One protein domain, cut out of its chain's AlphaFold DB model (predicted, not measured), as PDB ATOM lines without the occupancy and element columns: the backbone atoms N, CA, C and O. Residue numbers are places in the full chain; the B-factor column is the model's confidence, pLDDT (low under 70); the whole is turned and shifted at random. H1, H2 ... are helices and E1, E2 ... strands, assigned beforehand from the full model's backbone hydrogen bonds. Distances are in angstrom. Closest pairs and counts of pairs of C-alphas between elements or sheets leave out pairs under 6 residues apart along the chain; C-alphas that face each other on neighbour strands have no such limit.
ATOM      1  N   TRP A 100     141.515 158.194 190.835       95.50
ATOM      2  CA  TRP A 100     142.613 157.888 189.905       95.50
ATOM      3  C   TRP A 100     142.359 156.607 189.101       95.50
ATOM      4  O   TRP A 100     142.634 156.572 187.903       95.50
ATOM      5  N   GLU A 101     141.757 155.584 189.711       94.94
ATOM      6  CA  GLU A 101     141.371 154.351 189.017       94.94
ATOM      7  C   GLU A 101     140.304 154.651 187.965       94.94
ATOM      8  O   GLU A 101     140.353 154.132 186.851       94.94
ATOM      9  N   ARG A 102     139.382 155.574 188.268       96.38
ATOM     10  CA  ARG A 102     138.365 156.039 187.309       96.38
ATOM     11  C   ARG A 102     138.993 156.718 186.094       96.38
ATOM     12  O   ARG A 102     138.517 156.513 184.981       96.38
ATOM     13  N   PHE A 103     140.070 157.486 186.286       97.62
ATOM     14  CA  PHE A 103     140.831 158.067 185.176       97.62
ATOM     15  C   PHE A 103     141.489 156.994 184.300       97.62
ATOM     16  O   PHE A 103     141.502 157.140 183.079       97.62
ATOM     17  N   ILE A 104     141.981 155.897 184.885       96.88
ATOM     18  CA  ILE A 104     142.518 154.763 184.113       96.88
ATOM     19  C   ILE A 104     141.412 154.092 183.298       96.88
ATOM     20  O   ILE A 104     141.615 153.801 182.119       96.88
ATOM     21  N   VAL A 105     140.232 153.888 183.888       96.81
ATOM     22  CA  VAL A 105     139.074 153.332 183.168       96.81
ATOM     23  C   VAL A 105     138.637 154.267 182.031       96.81
ATOM     24  O   VAL A 105     138.375 153.790 180.929       96.81
ATOM     25  N   LEU A 106     138.652 155.592 182.235       97.62
ATOM     26  CA  LEU A 106     138.400 156.579 181.175       97.62
ATOM     27  C   LEU A 106     139.420 156.479 180.033       97.62
ATOM     28  O   LEU A 106     139.035 156.475 178.864       97.62
ATOM     29  N   LEU A 107     140.711 156.367 180.352       97.69
ATOM     30  CA  LEU A 107     141.754 156.182 179.343       97.69
ATOM     31  C   LEU A 107     141.536 154.883 178.555       97.69
ATOM     32  O   LEU A 107     141.662 154.874 177.333       97.69
ATOM     33  N   GLY A 108     141.140 153.814 179.247       97.75
ATOM     34  CA  GLY A 108     140.744 152.547 178.642       97.75
ATOM     35  C   GLY A 108     139.565 152.666 177.683       97.75
ATOM     36  O   GLY A 108     139.636 152.158 176.569       97.75
ATOM     37  N   SER A 109     138.515 153.381 178.086       97.81
ATOM     38  CA  SER A 109     137.349 153.704 177.253       97.81
ATOM     39  C   SER A 109     137.757 154.431 175.968       97.81
ATOM     40  O   SER A 109     137.326 154.062 174.879       97.81
ATOM     41  N   ILE A 110     138.603 155.461 176.072       97.56
ATOM     42  CA  ILE A 110     139.084 156.223 174.907       97.56
ATOM     43  C   ILE A 110     139.935 155.331 173.992       97.56
ATOM     44  O   ILE A 110     139.766 155.365 172.775       97.56
ATOM     45  N   ALA A 111     140.827 154.518 174.564       97.75
ATOM     46  CA  ALA A 111     141.665 153.592 173.808       97.75
ATOM     47  C   ALA A 111     140.829 152.545 173.060       97.75
ATOM     48  O   ALA A 111     141.079 152.292 171.885       97.75
ATOM     49  N   PHE A 112     139.817 151.973 173.718       97.56
ATOM     50  CA  PHE A 112     138.890 151.028 173.102       97.56
ATOM     51  C   PHE A 112     138.142 151.656 171.926       97.56
ATOM     52  O   PHE A 112     138.125 151.066 170.848       97.56
ATOM     53  N   ALA A 113     137.596 152.862 172.106       96.00
ATOM     54  CA  ALA A 113     136.942 153.590 171.025       96.00
ATOM     55  C   ALA A 113     137.897 153.794 169.844       96.00
ATOM     56  O   ALA A 113     137.563 153.438 168.724       96.00
ATOM     57  N   LEU A 114     139.127 154.262 170.092       94.94
ATOM     58  CA  LEU A 114     140.121 154.455 169.030       94.94
ATOM     59  C   LEU A 114     140.417 153.158 168.268       94.94
ATOM     60  O   LEU A 114     140.479 153.180 167.041       94.94
ATOM     61  N   VAL A 115     140.586 152.034 168.975       95.38
ATOM     62  CA  VAL A 115     140.771 150.713 168.353       95.38
ATOM     63  C   VAL A 115     139.564 150.353 167.493       95.38
ATOM     64  O   VAL A 115     139.742 150.004 166.330       95.38
ATOM     65  N   ALA A 116     138.353 150.452 168.042       92.81
ATOM     66  CA  ALA A 116     137.122 150.079 167.354       92.81
ATOM     67  C   ALA A 116     136.896 150.932 166.098       92.81
ATOM     68  O   ALA A 116     136.698 150.381 165.015       92.81
ATOM     69  N   THR A 117     137.018 152.257 166.214       91.50
ATOM     70  CA  THR A 117     136.915 153.184 165.088       91.50
ATOM     71  C   THR A 117     137.970 152.857 164.028       91.50
ATOM     72  O   THR A 117     137.630 152.718 162.859       91.50
ATOM     73  N   ASN A 118     139.246 152.676 164.398       91.56
ATOM     74  CA  ASN A 118     140.298 152.341 163.427       91.56
ATOM     75  C   ASN A 118     140.055 151.005 162.723       91.56
ATOM     76  O   ASN A 118     140.262 150.922 161.517       91.56
ATOM     77  N   ILE A 119     139.617 149.976 163.452       90.38
ATOM     78  CA  ILE A 119     139.265 148.682 162.861       90.38
ATOM     79  C   ILE A 119     138.109 148.853 161.876       90.38
ATOM     80  O   ILE A 119     138.192 148.307 160.785       90.38
ATOM     81  N   ALA A 120     137.082 149.638 162.210       89.06
ATOM     82  CA  ALA A 120     135.969 149.903 161.301       89.06
ATOM     83  C   ALA A 120     136.422 150.611 160.009       89.06
ATOM     84  O   ALA A 120     135.960 150.249 158.934       89.06
ATOM     85  N   TYR A 121     137.364 151.559 160.093       85.00
ATOM     86  CA  TYR A 121     137.950 152.202 158.907       85.00
ATOM     87  C   TYR A 121     138.796 151.241 158.064       85.00
ATOM     88  O   TYR A 121     138.711 151.259 156.842       85.00
ATOM     89  N   ILE A 122     139.626 150.410 158.700       86.88
ATOM     90  CA  ILE A 122     140.439 149.412 157.987       86.88
ATOM     91  C   ILE A 122     139.536 148.354 157.341       86.88
ATOM     92  O   ILE A 122     139.817 147.905 156.235       86.88
ATOM     93  N   TRP A 123     138.454 147.972 158.022       86.12
ATOM     94  CA  TRP A 123     137.447 147.053 157.503       86.12
ATOM     95  C   TRP A 123     136.769 147.624 156.259       86.12
ATOM     96  O   TRP A 123     136.736 146.953 155.236       86.12
ATOM     97  N   ASP A 124     136.273 148.863 156.340       81.81
ATOM     98  CA  ASP A 124     135.676 149.583 155.207       81.81
ATOM     99  C   ASP A 124     136.621 149.588 153.993       81.81
ATOM    100  O   ASP A 124     136.242 149.195 152.893       81.81
ATOM    101  N   TRP A 125     137.893 149.909 154.231       81.25
ATOM    102  CA  TRP A 125     138.917 149.903 153.189       81.25
ATOM    103  C   TRP A 125     139.107 148.531 152.521       81.25
ATOM    104  O   TRP A 125     139.268 148.458 151.305       81.25
ATOM    105  N   TYR A 126     139.090 147.438 153.291       82.69
ATOM    106  CA  TYR A 126     139.323 146.095 152.752       82.69
ATOM    107  C   TYR A 126     138.106 145.539 151.995       82.69
ATOM    108  O   TYR A 126     138.266 144.940 150.932       82.69
ATOM    109  N   ASP A 127     136.895 145.762 152.515       80.19
ATOM    110  CA  ASP A 127     135.647 145.223 151.949       80.19
ATOM    111  C   ASP A 127     135.124 146.016 150.739       80.19
ATOM    112  O   ASP A 127     134.329 145.487 149.955       80.19
ATOM    113  N   GLY A 128     135.573 147.264 150.550       64.94
ATOM    114  CA  GLY A 128     135.098 148.171 149.498       64.94
ATOM    115  C   GLY A 128     135.266 147.673 148.054       64.94
ATOM    116  O   GLY A 128     134.700 148.272 147.142       64.94
ATOM    117  N   ASN A 129     135.989 146.571 147.834       63.12
ATOM    118  CA  ASN A 129     136.242 146.015 146.506       63.12
ATOM    119  C   ASN A 129     135.315 144.852 146.103       63.12
ATOM    120  O   ASN A 129     135.337 144.472 144.933       63.12
ATOM    121  N   GLU A 130     134.507 144.282 147.011       71.19
ATOM    122  CA  GLU A 130     133.799 143.019 146.710       71.19
ATOM    123  C   GLU A 130     132.307 142.953 147.098       71.19
ATOM    124  O   GLU A 130     131.592 142.112 146.554       71.19
ATOM    125  N   TYR A 131     131.785 143.837 147.963       67.88
ATOM    126  CA  TYR A 131     130.397 143.745 148.454       67.88
ATOM    127  C   TYR A 131     129.471 144.896 148.022       67.88
ATOM    128  O   TYR A 131     129.857 146.055 147.932       67.88
ATOM    129  N   GLU A 132     128.186 144.566 147.830       78.50
ATOM    130  CA  GLU A 132     127.086 145.490 147.474       78.50
ATOM    131  C   GLU A 132     126.826 146.571 148.543       78.50
ATOM    132  O   GLU A 132     126.204 147.605 148.290       78.50
ATOM    133  N   PHE A 133     127.319 146.352 149.758       80.12
ATOM    134  CA  PHE A 133     127.177 147.282 150.857       80.12
ATOM    135  C   PHE A 133     128.317 148.306 150.845       80.12
ATOM    136  O   PHE A 133     129.415 148.031 151.315       80.12
ATOM    137  N   ASN A 134     128.043 149.503 150.326       81.62
ATOM    138  CA  ASN A 134     128.994 150.610 150.344       81.62
ATOM    139  C   ASN A 134     128.798 151.461 151.621       81.62
ATOM    140  O   ASN A 134     127.866 152.271 151.676       81.62
ATOM    141  N   PRO A 135     129.648 151.333 152.657       82.06
ATOM    142  CA  PRO A 135     129.525 152.117 153.894       82.06
ATOM    143  C   PRO A 135     129.784 153.620 153.688       82.06
ATOM    144  O   PRO A 135     129.379 154.420 154.537       82.06
ATOM    145  N   ASN A 136     130.379 154.016 152.557       83.12
ATOM    146  CA  ASN A 136     130.547 155.409 152.140       83.12
ATOM    147  C   ASN A 136     129.304 155.983 151.444       83.12
ATOM    148  O   ASN A 136     129.267 157.179 151.150       83.12
ATOM    149  N   HIS A 137     128.254 155.179 151.236       86.94
ATOM    150  CA  HIS A 137     126.979 155.666 150.724       86.94
ATOM    151  C   HIS A 137     126.401 156.737 151.659       86.94
ATOM    152  O   HIS A 137     126.104 156.480 152.833       86.94
ATOM    153  N   ILE A 138     126.245 157.947 151.124       88.69
ATOM    154  CA  ILE A 138     125.682 159.093 151.834       88.69
ATOM    155  C   ILE A 138     124.178 158.863 151.969       88.69
ATOM    156  O   ILE A 138     123.454 158.803 150.981       88.69
ATOM    157  N   ILE A 139     123.705 158.719 153.204       92.50
ATOM    158  CA  ILE A 139     122.275 158.576 153.500       92.50
ATOM    159  C   ILE A 139     121.634 159.958 153.607       92.50
ATOM    160  O   ILE A 139     120.496 160.160 153.189       92.50
ATOM    161  N   TYR A 140     122.357 160.912 154.195       91.69
ATOM    162  CA  TYR A 140     121.818 162.233 154.469       91.69
ATOM    163  C   TYR A 140     122.914 163.296 154.472       91.69
ATOM    164  O   TYR A 140     123.986 163.079 155.030       91.69
ATOM    165  N   THR A 141     122.626 164.466 153.910       85.44
ATOM    166  CA  THR A 141     123.520 165.628 153.934       85.44
ATOM    167  C   THR A 141     122.861 166.748 154.725       85.44
ATOM    168  O   THR A 141     121.826 167.278 154.325       85.44
ATOM    169  N   PHE A 142     123.466 167.126 155.850       84.06
ATOM    170  CA  PHE A 142     123.067 168.311 156.603       84.06
ATOM    171  C   PHE A 142     123.710 169.545 155.987       84.06
ATOM    172  O   PHE A 142     124.869 169.837 156.265       84.06
ATOM    173  N   ASN A 143     122.954 170.288 155.187       83.69
ATOM    174  CA  ASN A 143     123.383 171.602 154.727       83.69
ATOM    175  C   ASN A 143     123.110 172.627 155.827       83.69
ATOM    176  O   ASN A 143     121.955 172.900 156.153       83.69
ATOM    177  N   GLY A 172     128.264 171.205 154.161       72.88
ATOM    178  CA  GLY A 172     127.341 170.370 154.916       72.88
ATOM    179  C   GLY A 172     127.989 169.080 155.439       72.88
ATOM    180  O   GLY A 172     128.968 168.584 154.878       72.88
ATOM    181  N   ILE A 173     127.459 168.526 156.533       82.19
ATOM    182  CA  ILE A 173     127.927 167.242 157.079       82.19
ATOM    183  C   ILE A 173     127.214 166.110 156.340       82.19
ATOM    184  O   ILE A 173     126.003 165.937 156.477       82.19
ATOM    185  N   ASN A 174     127.978 165.314 155.593       87.19
ATOM    186  CA  ASN A 174     127.493 164.082 154.976       87.19
ATOM    187  C   ASN A 174     127.506 162.947 156.008       87.19
ATOM    188  O   ASN A 174     128.564 162.598 156.535       87.19
ATOM    189  N   ILE A 175     126.336 162.376 156.282       88.12
ATOM    190  CA  ILE A 175     126.141 161.191 157.116       88.12
ATOM    191  C   ILE A 175     126.125 159.968 156.203       88.12
ATOM    192  O   ILE A 175     125.226 159.810 155.373       88.12
ATOM    193  N   THR A 176     127.115 159.097 156.369       90.50
ATOM    194  CA  THR A 176     127.227 157.841 155.624       90.50
ATOM    195  C   THR A 176     126.636 156.670 156.407       90.50
ATOM    196  O   THR A 176     126.429 156.757 157.622       90.50
ATOM    197  N   TYR A 177     126.381 155.548 155.734       89.44
ATOM    198  CA  TYR A 177     125.924 154.332 156.413       89.44
ATOM    199  C   TYR A 177     126.923 153.857 157.474       89.44
ATOM    200  O   TYR A 177     126.522 153.533 158.596       89.44
ATOM    201  N   GLY A 178     128.222 153.870 157.159       87.50
ATOM    202  CA  GLY A 178     129.275 153.484 158.100       87.50
ATOM    203  C   GLY A 178     129.222 154.289 159.401       87.50
ATOM    204  O   GLY A 178     129.344 153.718 160.483       87.50
ATOM    205  N   MET A 179     128.930 155.594 159.317       90.12
ATOM    206  CA  MET A 179     128.751 156.445 160.499       90.12
ATOM    207  C   MET A 179     127.566 156.003 161.352       90.12
ATOM    208  O   MET A 179     127.705 155.894 162.564       90.12
ATOM    209  N   VAL A 180     126.413 155.716 160.742       92.19
ATOM    210  CA  VAL A 180     125.217 155.276 161.480       92.19
ATOM    211  C   VAL A 180     125.464 153.937 162.173       92.19
ATOM    212  O   VAL A 180     125.091 153.775 163.336       92.19
ATOM    213  N   LEU A 181     126.124 152.987 161.504       91.62
ATOM    214  CA  LEU A 181     126.481 151.695 162.097       91.62
ATOM    215  C   LEU A 181     127.428 151.883 163.289       91.62
ATOM    216  O   LEU A 181     127.184 151.332 164.363       91.62
ATOM    217  N   LEU A 182     128.462 152.711 163.134       91.38
ATOM    218  CA  LEU A 182     129.426 153.007 164.191       91.38
ATOM    219  C   LEU A 182     128.768 153.724 165.382       91.38
ATOM    220  O   LEU A 182     128.951 153.336 166.536       91.38
ATOM    221  N   TRP A 183     127.915 154.711 165.116       93.88
ATOM    222  CA  TRP A 183     127.172 155.441 166.144       93.88
ATOM    223  C   TRP A 183     126.135 154.591 166.867       93.88
ATOM    224  O   TRP A 183     125.766 154.924 167.984       93.88
ATOM    225  N   THR A 184     125.643 153.511 166.264       95.19
ATOM    226  CA  THR A 184     124.647 152.636 166.893       95.19
ATOM    227  C   THR A 184     125.307 151.434 167.551       95.19
ATOM    228  O   THR A 184     125.360 151.334 168.780       95.19
ATOM    229  N   PHE A 185     125.850 150.522 166.750       94.81
ATOM    230  CA  PHE A 185     126.474 149.296 167.232       94.81
ATOM    231  C   PHE A 185     127.794 149.582 167.939       94.81
ATOM    232  O   PHE A 185     127.991 149.080 169.044       94.81
ATOM    233  N   GLY A 186     128.655 150.428 167.363       94.06
ATOM    234  CA  GLY A 186     129.934 150.801 167.978       94.06
ATOM    235  C   GLY A 186     129.736 151.421 169.362       94.06
ATOM    236  O   GLY A 186     130.259 150.905 170.348       94.06
ATOM    237  N   CYS A 187     128.862 152.425 169.475       96.88
ATOM    238  CA  CYS A 187     128.527 153.050 170.762       96.88
ATOM    239  C   CYS A 187     127.876 152.080 171.765       96.88
ATOM    240  O   CYS A 187     128.108 152.186 172.974       96.88
ATOM    241  N   THR A 188     127.082 151.113 171.293       96.56
ATOM    242  CA  THR A 188     126.499 150.069 172.153       96.56
ATOM    243  C   THR A 188     127.583 149.144 172.707       96.56
ATOM    244  O   THR A 188     127.635 148.923 173.919       96.56
ATOM    245  N   PHE A 189     128.474 148.632 171.855       96.75
ATOM    246  CA  PHE A 189     129.592 147.787 172.281       96.75
ATOM    247  C   PHE A 189     130.565 148.534 173.186       96.75
ATOM    248  O   PHE A 189     131.028 147.966 174.173       96.75
ATOM    249  N   HIS A 190     130.812 149.813 172.914       97.44
ATOM    250  CA  HIS A 190     131.584 150.682 173.793       97.44
ATOM    251  C   HIS A 190     130.922 150.799 175.167       97.44
ATOM    252  O   HIS A 190     131.547 150.509 176.182       97.44
ATOM    253  N   SER A 191     129.626 151.085 175.227       97.38
ATOM    254  CA  SER A 191     128.910 151.149 176.509       97.38
ATOM    255  C   SER A 191     128.989 149.829 177.293       97.38
ATOM    256  O   SER A 191     129.138 149.838 178.516       97.38
ATOM    257  N   ILE A 192     128.928 148.681 176.604       96.38
ATOM    258  CA  ILE A 192     129.130 147.357 177.213       96.38
ATOM    259  C   ILE A 192     130.561 147.221 177.742       96.38
ATOM    260  O   ILE A 192     130.745 146.792 178.882       96.38
ATOM    261  N   PHE A 193     131.560 147.592 176.942       97.25
ATOM    262  CA  PHE A 193     132.966 147.584 177.336       97.25
ATOM    263  C   PHE A 193     133.191 148.410 178.605       97.25
ATOM    264  O   PHE A 193     133.759 147.888 179.563       97.25
ATOM    265  N   ASP A 194     132.667 149.635 178.673       96.25
ATOM    266  CA  ASP A 194     132.790 150.492 179.854       96.25
ATOM    267  C   ASP A 194     132.223 149.787 181.092       96.25
ATOM    268  O   ASP A 194     132.882 149.695 182.130       96.25
ATOM    269  N   ILE A 195     131.027 149.199 180.986       93.88
ATOM    270  CA  ILE A 195     130.411 148.444 182.087       93.88
ATOM    271  C   ILE A 195     131.288 147.260 182.517       93.88
ATOM    272  O   ILE A 195     131.414 147.020 183.723       93.88
ATOM    273  N   LEU A 196     131.883 146.528 181.570       93.88
ATOM    274  CA  LEU A 196     132.754 145.380 181.838       93.88
ATOM    275  C   LEU A 196     134.060 145.791 182.516       93.88
ATOM    276  O   LEU A 196     134.444 145.169 183.505       93.88
ATOM    277  N   VAL A 197     134.711 146.847 182.033       94.44
ATOM    278  CA  VAL A 197     135.949 147.370 182.619       94.44
ATOM    279  C   VAL A 197     135.711 147.848 184.045       94.44
ATOM    280  O   VAL A 197     136.495 147.526 184.933       94.44
ATOM    281  N   TRP A 198     134.584 148.515 184.299       90.94
ATOM    282  CA  TRP A 198     134.163 148.864 185.656       90.94
ATOM    283  C   TRP A 198     133.946 147.640 186.553       90.94
ATOM    284  O   TRP A 198     134.294 147.662 187.730       90.94
ATOM    285  N   ASN A 199     133.372 146.556 186.026       89.19
ATOM    286  CA  ASN A 199     133.207 145.318 186.794       89.19
ATOM    287  C   ASN A 199     134.547 144.632 187.088       89.19
ATOM    288  O   ASN A 199     134.713 144.049 188.160       89.19
ATOM    289  N   LEU A 200     135.489 144.704 186.145       91.31
ATOM    290  CA  LEU A 200     136.843 144.194 186.318       91.31
ATOM    291  C   LEU A 200     137.585 144.991 187.399       91.31
ATOM    292  O   LEU A 200     138.152 144.387 188.309       91.31
ATOM    293  N   SER A 201     137.523 146.324 187.336       91.44
ATOM    294  CA  SER A 201     138.192 147.212 188.290       91.44
ATOM    295  C   SER A 201     137.610 147.079 189.695       91.44
ATOM    296  O   SER A 201     138.357 146.956 190.656       91.44
ATOM    297  N   ALA A 202     136.281 147.003 189.813       87.00
ATOM    298  CA  ALA A 202     135.591 146.880 191.096       87.00
ATOM    299  C   ALA A 202     135.765 145.515 191.761       87.00
ATOM    300  O   ALA A 202     135.281 145.349 192.871       87.00
ATOM    301  N   CYS A 203     136.332 144.517 191.069       85.50
ATOM    302  CA  CYS A 203     136.561 143.157 191.555       85.50
ATOM    303  C   CYS A 203     135.487 142.651 192.542       85.50
ATOM    304  O   CYS A 203     135.786 142.255 193.673       85.50
ATOM    305  N   ALA A 204     134.210 142.664 192.137       79.25
ATOM    306  CA  ALA A 204     133.078 142.420 193.046       79.25
ATOM    307  C   ALA A 204     133.158 141.076 193.808       79.25
ATOM    308  O   ALA A 204     132.509 140.888 194.837       79.25
ATOM    309  N   CYS A 205     133.965 140.130 193.317       79.88
ATOM    310  CA  CYS A 205     134.261 138.851 193.960       79.88
ATOM    311  C   CYS A 205     135.125 138.972 195.228       79.88
ATOM    312  O   CYS A 205     134.933 138.176 196.154       79.88
ATOM    313  N   CYS A 206     136.068 139.917 195.256       84.56
ATOM    314  CA  CYS A 206     137.084 140.074 196.302       84.56
ATOM    315  C   CYS A 206     136.721 141.139 197.346       84.56
ATOM    316  O   CYS A 206     137.243 141.083 198.456       84.56
ATOM    317  N   HIS A 207     135.796 142.054 197.048       80.50
ATOM    318  CA  HIS A 207     135.320 143.026 198.036       80.50
ATOM    319  C   HIS A 207     134.422 142.400 199.119       80.50
ATOM    320  O   HIS A 207     133.828 141.332 198.908       80.50
ATOM    321  N   PRO A 208     134.272 143.067 200.283       72.44
ATOM    322  CA  PRO A 208     133.320 142.674 201.318       72.44
ATOM    323  C   PRO A 208     131.919 142.420 200.740       72.44
ATOM    324  O   PRO A 208     131.381 143.213 199.971       72.44
ATOM    325  N   GLY A 209     131.340 141.263 201.068       67.88
ATOM    326  CA  GLY A 209     130.063 140.794 200.522       67.88
ATOM    327  C   GLY A 209     130.151 140.045 199.181       67.88
ATOM    328  O   GLY A 209     129.146 139.461 198.765       67.88
ATOM    329  N   GLY A 210     131.300 140.045 198.503       75.75
ATOM    330  CA  GLY A 210     131.595 139.170 197.367       75.75
ATOM    331  C   GLY A 210     131.765 137.706 197.785       75.75
ATOM    332  O   GLY A 210     131.835 137.391 198.973       75.75
ATOM    333  N   ARG A 211     131.866 136.792 196.808       81.12
ATOM    334  CA  ARG A 211     132.005 135.341 197.065       81.12
ATOM    335  C   ARG A 211     133.194 135.009 197.973       81.12
ATOM    336  O   ARG A 211     133.118 134.046 198.730       81.12
ATOM    337  N   TYR A 212     134.264 135.798 197.903       83.56
ATOM    338  CA  TYR A 212     135.483 135.580 198.677       83.56
ATOM    339  C   TYR A 212     135.690 136.609 199.792       83.56
ATOM    340  O   TYR A 212     136.653 136.467 200.539       83.56
ATOM    341  N   GLY A 213     134.797 137.595 199.952       77.81
ATOM    342  CA  GLY A 213     135.013 138.784 200.787       77.81
ATOM    343  C   GLY A 213     135.292 138.524 202.275       77.81
ATOM    344  O   GLY A 213     135.892 139.364 202.935       77.81
ATOM    345  N   THR A 214     134.898 137.366 202.815       79.69
ATOM    346  CA  THR A 214     135.158 136.978 204.217       79.69
ATOM    347  C   THR A 214     136.477 136.230 204.415       79.69
ATOM    348  O   THR A 214     136.922 136.039 205.546       79.69
ATOM    349  N   THR A 215     137.128 135.797 203.335       84.88
ATOM    350  CA  THR A 215     138.370 135.023 203.415       84.88
ATOM    351  C   THR A 215     139.577 135.931 203.662       84.88
ATOM    352  O   THR A 215     139.644 137.058 203.173       84.88
ATOM    353  N   LEU A 216     140.595 135.423 204.367       86.44
ATOM    354  CA  LEU A 216     141.902 136.096 204.497       86.44
ATOM    355  C   LEU A 216     142.525 136.436 203.130       86.44
ATOM    356  O   LEU A 216     143.285 137.396 203.019       86.44
ATOM    357  N   ILE A 217     142.179 135.662 202.096       84.69
ATOM    358  CA  ILE A 217     142.622 135.867 200.716       84.69
ATOM    359  C   ILE A 217     142.022 137.153 200.142       84.69
ATOM    360  O   ILE A 217     142.758 137.935 199.554       84.69
ATOM    361  N   ALA A 218     140.737 137.440 200.372       82.75
ATOM    362  CA  ALA A 218     140.114 138.673 199.884       82.75
ATOM    363  C   ALA A 218     140.800 139.940 200.403       82.75
ATOM    364  O   ALA A 218     141.001 140.870 199.633       82.75
ATOM    365  N   LYS A 219     141.255 139.952 201.665       82.31
ATOM    366  CA  LYS A 219     142.033 141.084 202.199       82.31
ATOM    367  C   LYS A 219     143.347 141.304 201.449       82.31
ATOM    368  O   LYS A 219     143.780 142.440 201.322       82.31
ATOM    369  N   LYS A 220     143.981 140.233 200.960       87.06
ATOM    370  CA  LYS A 220     145.208 140.316 200.151       87.06
ATOM    371  C   LYS A 220     144.933 140.600 198.673       87.06
ATOM    372  O   LYS A 220     145.810 141.110 197.991       87.06
ATOM    373  N   CYS A 221     143.745 140.256 198.181       87.94
ATOM    374  CA  CYS A 221     143.352 140.373 196.774       87.94
ATOM    375  C   CYS A 221     142.411 141.552 196.495       87.94
ATOM    376  O   CYS A 221     141.813 141.589 195.424       87.94
ATOM    377  N   HIS A 222     142.254 142.489 197.431       83.12
ATOM    378  CA  HIS A 222     141.388 143.656 197.259       83.12
ATOM    379  C   HIS A 222     141.762 144.457 196.001       83.12
ATOM    380  O   HIS A 222     140.898 144.794 195.201       83.12
ATOM    381  N   ASP A 223     143.061 144.612 195.753       88.44
ATOM    382  CA  ASP A 223     143.578 145.414 194.640       88.44
ATOM    383  C   ASP A 223     143.765 144.596 193.348       88.44
ATOM    384  O   ASP A 223     144.278 145.095 192.347       88.44
ATOM    385  N   LEU A 224     143.367 143.314 193.342       91.12
ATOM    386  CA  LEU A 224     143.555 142.421 192.194       91.12
ATOM    387  C   LEU A 224     142.864 142.959 190.934       91.12
ATOM    388  O   LEU A 224     143.419 142.836 189.845       91.12
ATOM    389  N   GLY A 225     141.682 143.570 191.078       91.19
ATOM    390  CA  GLY A 225     140.961 144.193 189.963       91.19
ATOM    391  C   GLY A 225     141.789 145.280 189.286       91.19
ATOM    392  O   GLY A 225     141.996 145.235 188.074       91.19
ATOM    393  N   SER A 226     142.342 146.197 190.077       90.81
ATOM    394  CA  SER A 226     143.193 147.288 189.597       90.81
ATOM    395  C   SER A 226     144.501 146.771 188.986       90.81
ATOM    396  O   SER A 226     144.904 147.233 187.917       90.81
ATOM    397  N   TYR A 227     145.119 145.738 189.573       93.19
ATOM    398  CA  TYR A 227     146.305 145.090 188.996       93.19
ATOM    399  C   TYR A 227     146.040 144.375 187.667       93.19
ATOM    400  O   TYR A 227     146.941 144.317 186.837       93.19
ATOM    401  N   LEU A 228     144.838 143.834 187.444       94.38
ATOM    402  CA  LEU A 228     144.450 143.234 186.161       94.38
ATOM    403  C   LEU A 228     144.035 144.290 185.132       94.38
ATOM    404  O   LEU A 228     144.291 144.130 183.938       94.38
ATOM    405  N   LEU A 229     143.419 145.377 185.592       94.88
ATOM    406  CA  LEU A 229     142.969 146.477 184.751       94.88
ATOM    407  C   LEU A 229     144.141 147.165 184.042       94.88
ATOM    408  O   LEU A 229     144.091 147.361 182.833       94.88
ATOM    409  N   ILE A 230     145.194 147.530 184.774       95.69
ATOM    410  CA  ILE A 230     146.329 148.290 184.228       95.69
ATOM    411  C   ILE A 230     146.965 147.616 182.996       95.69
ATOM    412  O   ILE A 230     147.014 148.262 181.947       95.69
ATOM    413  N   PRO A 231     147.426 146.348 183.042       97.12
ATOM    414  CA  PRO A 231     148.026 145.700 181.876       97.12
ATOM    415  C   PRO A 231     147.024 145.531 180.730       97.12
ATOM    416  O   PRO A 231     147.414 145.632 179.567       97.12
ATOM    417  N   PHE A 232     145.739 145.333 181.036       96.94
ATOM    418  CA  PHE A 232     144.687 145.282 180.023       96.94
ATOM    419  C   PHE A 232     144.543 146.623 179.281       96.94
ATOM    420  O   PHE A 232     144.504 146.641 178.052       96.94
ATOM    421  N   ILE A 233     144.552 147.752 179.997       97.44
ATOM    422  CA  ILE A 233     144.513 149.086 179.377       97.44
ATOM    423  C   ILE A 233     145.799 149.390 178.601       97.44
ATOM    424  O   ILE A 233     145.728 149.935 177.501       97.44
ATOM    425  N   VAL A 234     146.971 149.004 179.113       97.94
ATOM    426  CA  VAL A 234     148.248 149.159 178.390       97.94
ATOM    427  C   VAL A 234     148.228 148.392 177.067       97.94
ATOM    428  O   VAL A 234     148.638 148.933 176.040       97.94
ATOM    429  N   LEU A 235     147.701 147.164 177.063       97.69
ATOM    430  CA  LEU A 235     147.523 146.382 175.841       97.69
ATOM    431  C   LEU A 235     146.589 147.093 174.852       97.69
ATOM    432  O   LEU A 235     146.931 147.214 173.677       97.69
ATOM    433  N   LEU A 236     145.447 147.612 175.317       97.31
ATOM    434  CA  LEU A 236     144.512 148.365 174.472       97.31
ATOM    435  C   LEU A 236     145.137 149.629 173.877       97.31
ATOM    436  O   LEU A 236     144.915 149.914 172.705       97.31
ATOM    437  N   LEU A 237     145.947 150.363 174.640       97.69
ATOM    438  CA  LEU A 237     146.687 151.520 174.128       97.69
ATOM    439  C   LEU A 237     147.700 151.114 173.050       97.69
ATOM    440  O   LEU A 237     147.815 151.796 172.033       97.69
ATOM    441  N   GLY A 238     148.391 149.985 173.236       97.88
ATOM    442  CA  GLY A 238     149.270 149.410 172.215       97.88
ATOM    443  C   GLY A 238     148.514 149.065 170.928       97.88
ATOM    444  O   GLY A 238     148.951 149.436 169.840       97.88
ATOM    445  N   LEU A 239     147.340 148.435 171.047       97.19
ATOM    446  CA  LEU A 239     146.458 148.137 169.913       97.19
ATOM    447  C   LEU A 239     145.911 149.414 169.251       97.19
ATOM    448  O   LEU A 239     145.812 149.478 168.025       97.19
ATOM    449  N   ALA A 240     145.593 150.450 170.029       96.06
ATOM    450  CA  ALA A 240     145.134 151.741 169.514       96.06
ATOM    451  C   ALA A 240     146.234 152.428 168.697       96.06
ATOM    452  O   ALA A 240     145.982 152.916 167.593       96.06
ATOM    453  N   GLY A 241     147.468 152.426 169.209       95.44
ATOM    454  CA  GLY A 241     148.636 152.953 168.507       95.44
ATOM    455  C   GLY A 241     148.933 152.177 167.226       95.44
ATOM    456  O   GLY A 241     149.096 152.782 166.169       95.44
ATOM    457  N   TYR A 242     148.925 150.843 167.297       96.25
ATOM    458  CA  TYR A 242     149.166 149.979 166.142       96.25
ATOM    459  C   TYR A 242     148.097 150.140 165.050       96.25
ATOM    460  O   TYR A 242     148.435 150.351 163.889       96.25
ATOM    461  N   SER A 243     146.812 150.123 165.411       94.44
ATOM    462  CA  SER A 243     145.713 150.336 164.455       94.44
ATOM    463  C   SER A 243     145.737 151.736 163.832       94.44
ATOM    464  O   SER A 243     145.517 151.882 162.631       94.44
ATOM    465  N   SER A 244     146.093 152.766 164.608       92.56
ATOM    466  CA  SER A 244     146.285 154.125 164.083       92.56
ATOM    467  C   SER A 244     147.459 154.198 163.106       92.56
ATOM    468  O   SER A 244     147.361 154.872 162.084       92.56
ATOM    469  N   TYR A 245     148.559 153.498 163.400       92.75
ATOM    470  CA  TYR A 245     149.712 153.396 162.509       92.75
ATOM    471  C   TYR A 245     149.342 152.723 161.183       92.75
ATOM    472  O   TYR A 245     149.636 153.283 160.131       92.75
ATOM    473  N   LEU A 246     148.637 151.584 161.219       90.56
ATOM    474  CA  LEU A 246     148.165 150.903 160.007       90.56
ATOM    475  C   LEU A 246     147.281 151.811 159.150       90.56
ATOM    476  O   LEU A 246     147.474 151.894 157.940       90.56
ATOM    477  N   ARG A 247     146.368 152.557 159.778       86.94
ATOM    478  CA  ARG A 247     145.530 153.532 159.074       86.94
ATOM    479  C   ARG A 247     146.361 154.606 158.371       86.94
ATOM    480  O   ARG A 247     146.078 154.938 157.227       86.94
ATOM    481  N   ILE A 248     147.373 155.158 159.047       86.88
ATOM    482  CA  ILE A 248     148.255 156.179 158.460       86.88
ATOM    483  C   ILE A 248     149.034 155.599 157.275       86.88
ATOM    484  O   ILE A 248     149.096 156.240 156.229       86.88
ATOM    485  N   MET A 249     149.594 154.396 157.423       88.50
ATOM    486  CA  MET A 249     150.338 153.732 156.350       88.50
ATOM    487  C   MET A 249     149.461 153.526 155.115       88.50
ATOM    488  O   MET A 249     149.865 153.925 154.030       88.50
ATOM    489  N   ASN A 250     148.239 153.017 155.288       83.06
ATOM    490  CA  ASN A 250     147.312 152.812 154.173       83.06
ATOM    491  C   ASN A 250     146.901 154.135 153.510       83.06
ATOM    492  O   ASN A 250     146.841 154.213 152.288       83.06
ATOM    493  N   SER A 251     146.687 155.199 154.295       78.50
ATOM    494  CA  SER A 251     146.336 156.514 153.740       78.50
ATOM    495  C   SER A 251     147.461 157.170 152.933       78.50
ATOM    496  O   SER A 251     147.188 158.007 152.081       78.50
ATOM    497  N   ASN A 252     148.722 156.820 153.207       78.88
ATOM    498  CA  ASN A 252     149.854 157.342 152.443       78.88
ATOM    499  C   ASN A 252     150.012 156.617 151.102       78.88
ATOM    500  O   ASN A 252     150.376 157.268 150.129       78.88
ATOM    501  N   THR A 253     149.709 155.317 151.041       75.38
ATOM    502  CA  THR A 253     149.741 154.545 149.789       75.38
ATOM    503  C   THR A 253     148.773 155.125 148.757       75.38
ATOM    504  O   THR A 253     149.162 155.361 147.623       75.38
ATOM    505  N   GLU A 254     147.544 155.463 149.164       64.44
ATOM    506  CA  GLU A 254     146.571 156.104 148.261       64.44
ATOM    507  C   GLU A 254     147.021 157.494 147.796       64.44
ATOM    508  O   GLU A 254     146.679 157.931 146.701       64.44
ATOM    509  N   LEU A 255     147.791 158.207 148.624       63.19
ATOM    510  CA  LEU A 255     148.300 159.522 148.259       63.19
ATOM    511  C   LEU A 255     149.352 159.419 147.144       63.19
ATOM    512  O   LEU A 255     149.357 160.268 146.262       63.19
ATOM    513  N   GLU A 256     150.216 158.399 147.158       62.25
ATOM    514  CA  GLU A 256     151.188 158.172 146.076       62.25
ATOM    515  C   GLU A 256     150.498 157.840 144.745       62.25
ATOM    516  O   GLU A 256     150.919 158.367 143.717       62.25
ATOM    517  N   ASP A 257     149.393 157.089 144.764       58.09
ATOM    518  CA  ASP A 257     148.650 156.728 143.548       58.09
ATOM    519  C   ASP A 257     147.813 157.894 142.971       58.09
ATOM    520  O   ASP A 257     147.573 157.957 141.767       58.09
ATOM    521  N   VAL A 258     147.378 158.853 143.804       55.50
ATOM    522  CA  VAL A 258     146.580 160.027 143.378       55.50
ATOM    523  C   VAL A 258     147.454 161.221 142.957       55.50
ATOM    524  O   VAL A 258     146.992 162.115 142.243       55.50
ATOM    525  N   TYR A 259     148.728 161.257 143.362       52.34
ATOM    526  CA  TYR A 259     149.636 162.373 143.063       52.34
ATOM    527  C   TYR A 259     150.076 162.476 141.592       52.34
ATOM    528  O   TYR A 259     150.749 163.451 141.250       52.34
ATOM    529  N   GLU A 260     149.681 161.546 140.715       55.31
ATOM    530  CA  GLU A 260     149.950 161.671 139.276       55.31
ATOM    531  C   GLU A 260     148.944 162.549 138.505       55.31
ATOM    532  O   GLU A 260     149.327 163.015 137.434       55.31
ATOM    533  N   ASP A 261     147.741 162.871 139.021       49.88
ATOM    534  CA  ASP A 261     146.710 163.521 138.171       49.88
ATOM    535  C   ASP A 261     146.048 164.820 138.693       49.88
ATOM    536  O   ASP A 261     145.511 165.560 137.873       49.88
ATOM    537  N   THR A 268     143.531 172.335 149.823       49.78
ATOM    538  CA  THR A 268     142.445 173.003 150.566       49.78
ATOM    539  C   THR A 268     141.466 171.997 151.184       49.78
ATOM    540  O   THR A 268     141.017 172.198 152.313       49.78
ATOM    541  N   ASN A 269     141.219 170.861 150.520       50.34
ATOM    542  CA  ASN A 269     140.348 169.786 151.020       50.34
ATOM    543  C   ASN A 269     141.048 168.834 152.018       50.34
ATOM    544  O   ASN A 269     140.417 168.293 152.930       50.34
ATOM    545  N   GLY A 270     142.370 168.668 151.931       45.84
ATOM    546  CA  GLY A 270     143.154 167.743 152.759       45.84
ATOM    547  C   GLY A 270     143.299 168.165 154.226       45.84
ATOM    548  O   GLY A 270     143.415 167.313 155.114       45.84
ATOM    549  N   LYS A 271     143.222 169.471 154.530       48.69
ATOM    550  CA  LYS A 271     143.132 169.958 155.923       48.69
ATOM    551  C   LYS A 271     141.771 169.647 156.562       48.69
ATOM    552  O   LYS A 271     141.736 169.355 157.758       48.69
ATOM    553  N   LEU A 272     140.683 169.631 155.785       50.06
ATOM    554  CA  LEU A 272     139.355 169.231 156.271       50.06
ATOM    555  C   LEU A 272     139.281 167.722 156.559       50.06
ATOM    556  O   LEU A 272     138.681 167.320 157.557       50.06
ATOM    557  N   GLY A 273     139.949 166.889 155.756       55.19
ATOM    558  CA  GLY A 273     139.959 165.430 155.931       55.19
ATOM    559  C   GLY A 273     140.508 164.974 157.290       55.19
ATOM    560  O   GLY A 273     139.871 164.179 157.982       55.19
ATOM    561  N   LYS A 274     141.638 165.531 157.747       57.81
ATOM    562  CA  LYS A 274     142.219 165.181 159.063       57.81
ATOM    563  C   LYS A 274     141.365 165.665 160.238       57.81
ATOM    564  O   LYS A 274     141.238 164.949 161.230       57.81
ATOM    565  N   PHE A 275     140.745 166.841 160.119       60.00
ATOM    566  CA  PHE A 275     139.795 167.338 161.120       60.00
ATOM    567  C   PHE A 275     138.533 166.462 161.186       60.00
ATOM    568  O   PHE A 275     137.989 166.239 162.269       60.00
ATOM    569  N   SER A 276     138.118 165.881 160.054       77.31
ATOM    570  CA  SER A 276     136.932 165.028 159.983       77.31
ATOM    571  C   SER A 276     137.049 163.756 160.829       77.31
ATOM    572  O   SER A 276     136.077 163.397 161.489       77.31
ATOM    573  N   PHE A 277     138.222 163.111 160.900       83.50
ATOM    574  CA  PHE A 277     138.386 161.902 161.717       83.50
ATOM    575  C   PHE A 277     138.179 162.197 163.204       83.50
ATOM    576  O   PHE A 277     137.373 161.537 163.857       83.50
ATOM    577  N   PHE A 278     138.878 163.204 163.739       86.06
ATOM    578  CA  PHE A 278     138.770 163.560 165.156       86.06
ATOM    579  C   PHE A 278     137.363 164.027 165.519       86.06
ATOM    580  O   PHE A 278     136.878 163.693 166.595       86.06
ATOM    581  N   LEU A 279     136.692 164.753 164.619       86.56
ATOM    582  CA  LEU A 279     135.305 165.156 164.816       86.56
ATOM    583  C   LEU A 279     134.372 163.937 164.867       86.56
ATOM    584  O   LEU A 279     133.570 163.827 165.789       86.56
ATOM    585  N   ARG A 280     134.500 163.002 163.918       85.88
ATOM    586  CA  ARG A 280     133.702 161.763 163.870       85.88
ATOM    587  C   ARG A 280     133.916 160.906 165.114       85.88
ATOM    588  O   ARG A 280     132.940 160.492 165.732       85.88
ATOM    589  N   PHE A 281     135.176 160.715 165.500       90.94
ATOM    590  CA  PHE A 281     135.565 160.019 166.723       90.94
ATOM    591  C   PHE A 281     135.011 160.715 167.974       90.94
ATOM    592  O   PHE A 281     134.466 160.069 168.861       90.94
ATOM    593  N   GLY A 282     135.097 162.046 168.040       93.50
ATOM    594  CA  GLY A 282     134.551 162.828 169.148       93.50
ATOM    595  C   GLY A 282     133.032 162.694 169.268       93.50
ATOM    596  O   GLY A 282     132.527 162.505 170.371       93.50
ATOM    597  N   ILE A 283     132.303 162.742 168.147       92.94
ATOM    598  CA  ILE A 283     130.847 162.527 168.120       92.94
ATOM    599  C   ILE A 283     130.505 161.113 168.593       92.94
ATOM    600  O   ILE A 283     129.630 160.964 169.443       92.94
ATOM    601  N   GLU A 284     131.203 160.093 168.094       93.81
ATOM    602  CA  GLU A 284     131.031 158.703 168.534       93.81
ATOM    603  C   GLU A 284     131.224 158.576 170.051       93.81
ATOM    604  O   GLU A 284     130.362 158.045 170.746       93.81
ATOM    605  N   LEU A 285     132.302 159.151 170.584       96.06
ATOM    606  CA  LEU A 285     132.617 159.119 172.009       96.06
ATOM    607  C   LEU A 285     131.539 159.812 172.860       96.06
ATOM    608  O   LEU A 285     131.128 159.300 173.903       96.06
ATOM    609  N   LEU A 286     131.043 160.964 172.403       97.00
ATOM    610  CA  LEU A 286     129.960 161.689 173.069       97.00
ATOM    611  C   LEU A 286     128.642 160.908 173.032       97.00
ATOM    612  O   LEU A 286     127.950 160.848 174.048       97.00
ATOM    613  N   LEU A 287     128.298 160.291 171.899       97.12
ATOM    614  CA  LEU A 287     127.103 159.454 171.778       97.12
ATOM    615  C   LEU A 287     127.204 158.223 172.682       97.12
ATOM    616  O   LEU A 287     126.255 157.931 173.416       97.12
ATOM    617  N   ALA A 288     128.350 157.543 172.692       97.38
ATOM    618  CA  ALA A 288     128.608 156.407 173.568       97.38
ATOM    619  C   ALA A 288     128.391 156.786 175.039       97.38
ATOM    620  O   ALA A 288     127.592 156.155 175.731       97.38
ATOM    621  N   TRP A 289     129.024 157.863 175.506       97.75
ATOM    622  CA  TRP A 289     128.967 158.253 176.914       97.75
ATOM    623  C   TRP A 289     127.640 158.873 177.339       97.75
ATOM    624  O   TRP A 289     127.142 158.536 178.408       97.75
ATOM    625  N   PHE A 290     127.052 159.766 176.543       98.12
ATOM    626  CA  PHE A 290     125.901 160.566 176.977       98.12
ATOM    627  C   PHE A 290     124.551 160.071 176.458       98.12
ATOM    628  O   PHE A 290     123.520 160.511 176.964       98.12
ATOM    629  N   VAL A 291     124.529 159.151 175.491       97.75
ATOM    630  CA  VAL A 291     123.283 158.597 174.942       97.75
ATOM    631  C   VAL A 291     123.209 157.097 175.198       97.75
ATOM    632  O   VAL A 291     122.340 156.642 175.945       97.75
ATOM    633  N   PHE A 292     124.140 156.320 174.648       98.00
ATOM    634  CA  PHE A 292     124.070 154.858 174.706       98.00
ATOM    635  C   PHE A 292     124.328 154.310 176.106       98.00
ATOM    636  O   PHE A 292     123.582 153.438 176.558       98.00
ATOM    637  N   PHE A 293     125.298 154.853 176.840       97.62
ATOM    638  CA  PHE A 293     125.584 154.395 178.193       97.62
ATOM    639  C   PHE A 293     124.400 154.627 179.157       97.62
ATOM    640  O   PHE A 293     124.018 153.671 179.842       97.62
ATOM    641  N   PRO A 294     123.757 155.816 179.223       97.88
ATOM    642  CA  PRO A 294     122.550 156.016 180.024       97.88
ATOM    643  C   PRO A 294     121.382 155.123 179.601       97.88
ATOM    644  O   PRO A 294     120.689 154.592 180.472       97.88
ATOM    645  N   LEU A 295     121.168 154.921 178.296       97.50
ATOM    646  CA  LEU A 295     120.115 154.037 177.791       97.50
ATOM    647  C   LEU A 295     120.346 152.590 178.238       97.50
ATOM    648  O   LEU A 295     119.465 151.987 178.855       97.50
ATOM    649  N   LEU A 296     121.548 152.054 178.010       96.38
ATOM    650  CA  LEU A 296     121.913 150.693 178.399       96.38
ATOM    651  C   LEU A 296     121.898 150.519 179.923       96.38
ATOM    652  O   LEU A 296     121.364 149.536 180.433       96.38
ATOM    653  N   SER A 297     122.406 151.503 180.666       95.44
ATOM    654  CA  SER A 297     122.358 151.517 182.131       95.44
ATOM    655  C   SER A 297     120.929 151.521 182.655       95.44
ATOM    656  O   SER A 297     120.631 150.799 183.599       95.44
TER     657      SER A 297
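This is residues 100 to 143, 172 to 261 and 268 to 297 of the 359 residues of an uncharacterized protein of Fragilariopsis cylindrus CCMP1102 (UniProt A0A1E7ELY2). Three long helices, H1, H2 and H4, make an up-and-down bundle, with H5 crossing H1 and H2 steeply. A small antiparallel pair of strands, E1 - E2, joined across a cut, sits at the beginning of H2; the loop 202 to 215 and short H3 lengthen the opposite end, and residues 252 to 261 and 268 to 275 stick out. The printed part has 164 residues, in the order H1 E1 E2 H2 H3 H4 H5, and is mostly helix. It is a loose rod, radius of gyration of the C-alphas 19.9 A, spanning 72 by 32 by 31 A.

Find C-alpha 100 at (142.613, 157.888, 189.905); H1 runs to residue 127, 40.6 A. E1 is residues 138 to 142, 10.7 A, and E2 173 to 176, 9.5 A. H2, 177 to 201, is 34.9 A long with a kink of 26 degrees near residue 187. H3 is 216 to 220, 6.9 A; H4, 224 to 258, is 52.0 A. H5, 268 to 297, spans 43.1 A, ending at (122.358, 151.517, 182.131).

H1 touches H4 at Val 115 and Ala 240, their closest C-alphas, 4.6 A, the same way. H1 touches H2 at Ser 109 and Asp 194, 6.2 A, opposite ways. Both tilts are 33 degrees, shallow but only just. Look at Cys 187 and Ala 288, 4.4 A, where H2 touches H5 at a steep 52 degrees. H3 touches no helix. Between E1 and E2, N 142 and O 173 are 2.9 A apart. O i to N i+4 is within hydrogen-bond range throughout H1, in 20 of 21 pairs of H2, 29 of 31 of H4, 18 of 26 of H5 and 0 of 1 of H3, where 1 of 2 O i to N i+3 pairs is.

The farthest C-alphas, Thr 214 and Asp 261, are 72.1 A apart. Residues 144 to 171 and 262 to 267 are not printed; the gaps are 4.1 A and 16.2 A. H2 to H3 is a long link. Mean pLDDT of the printed part is 86.2; 20 residues are under 70, among them 254 to 261 and 268 to 275.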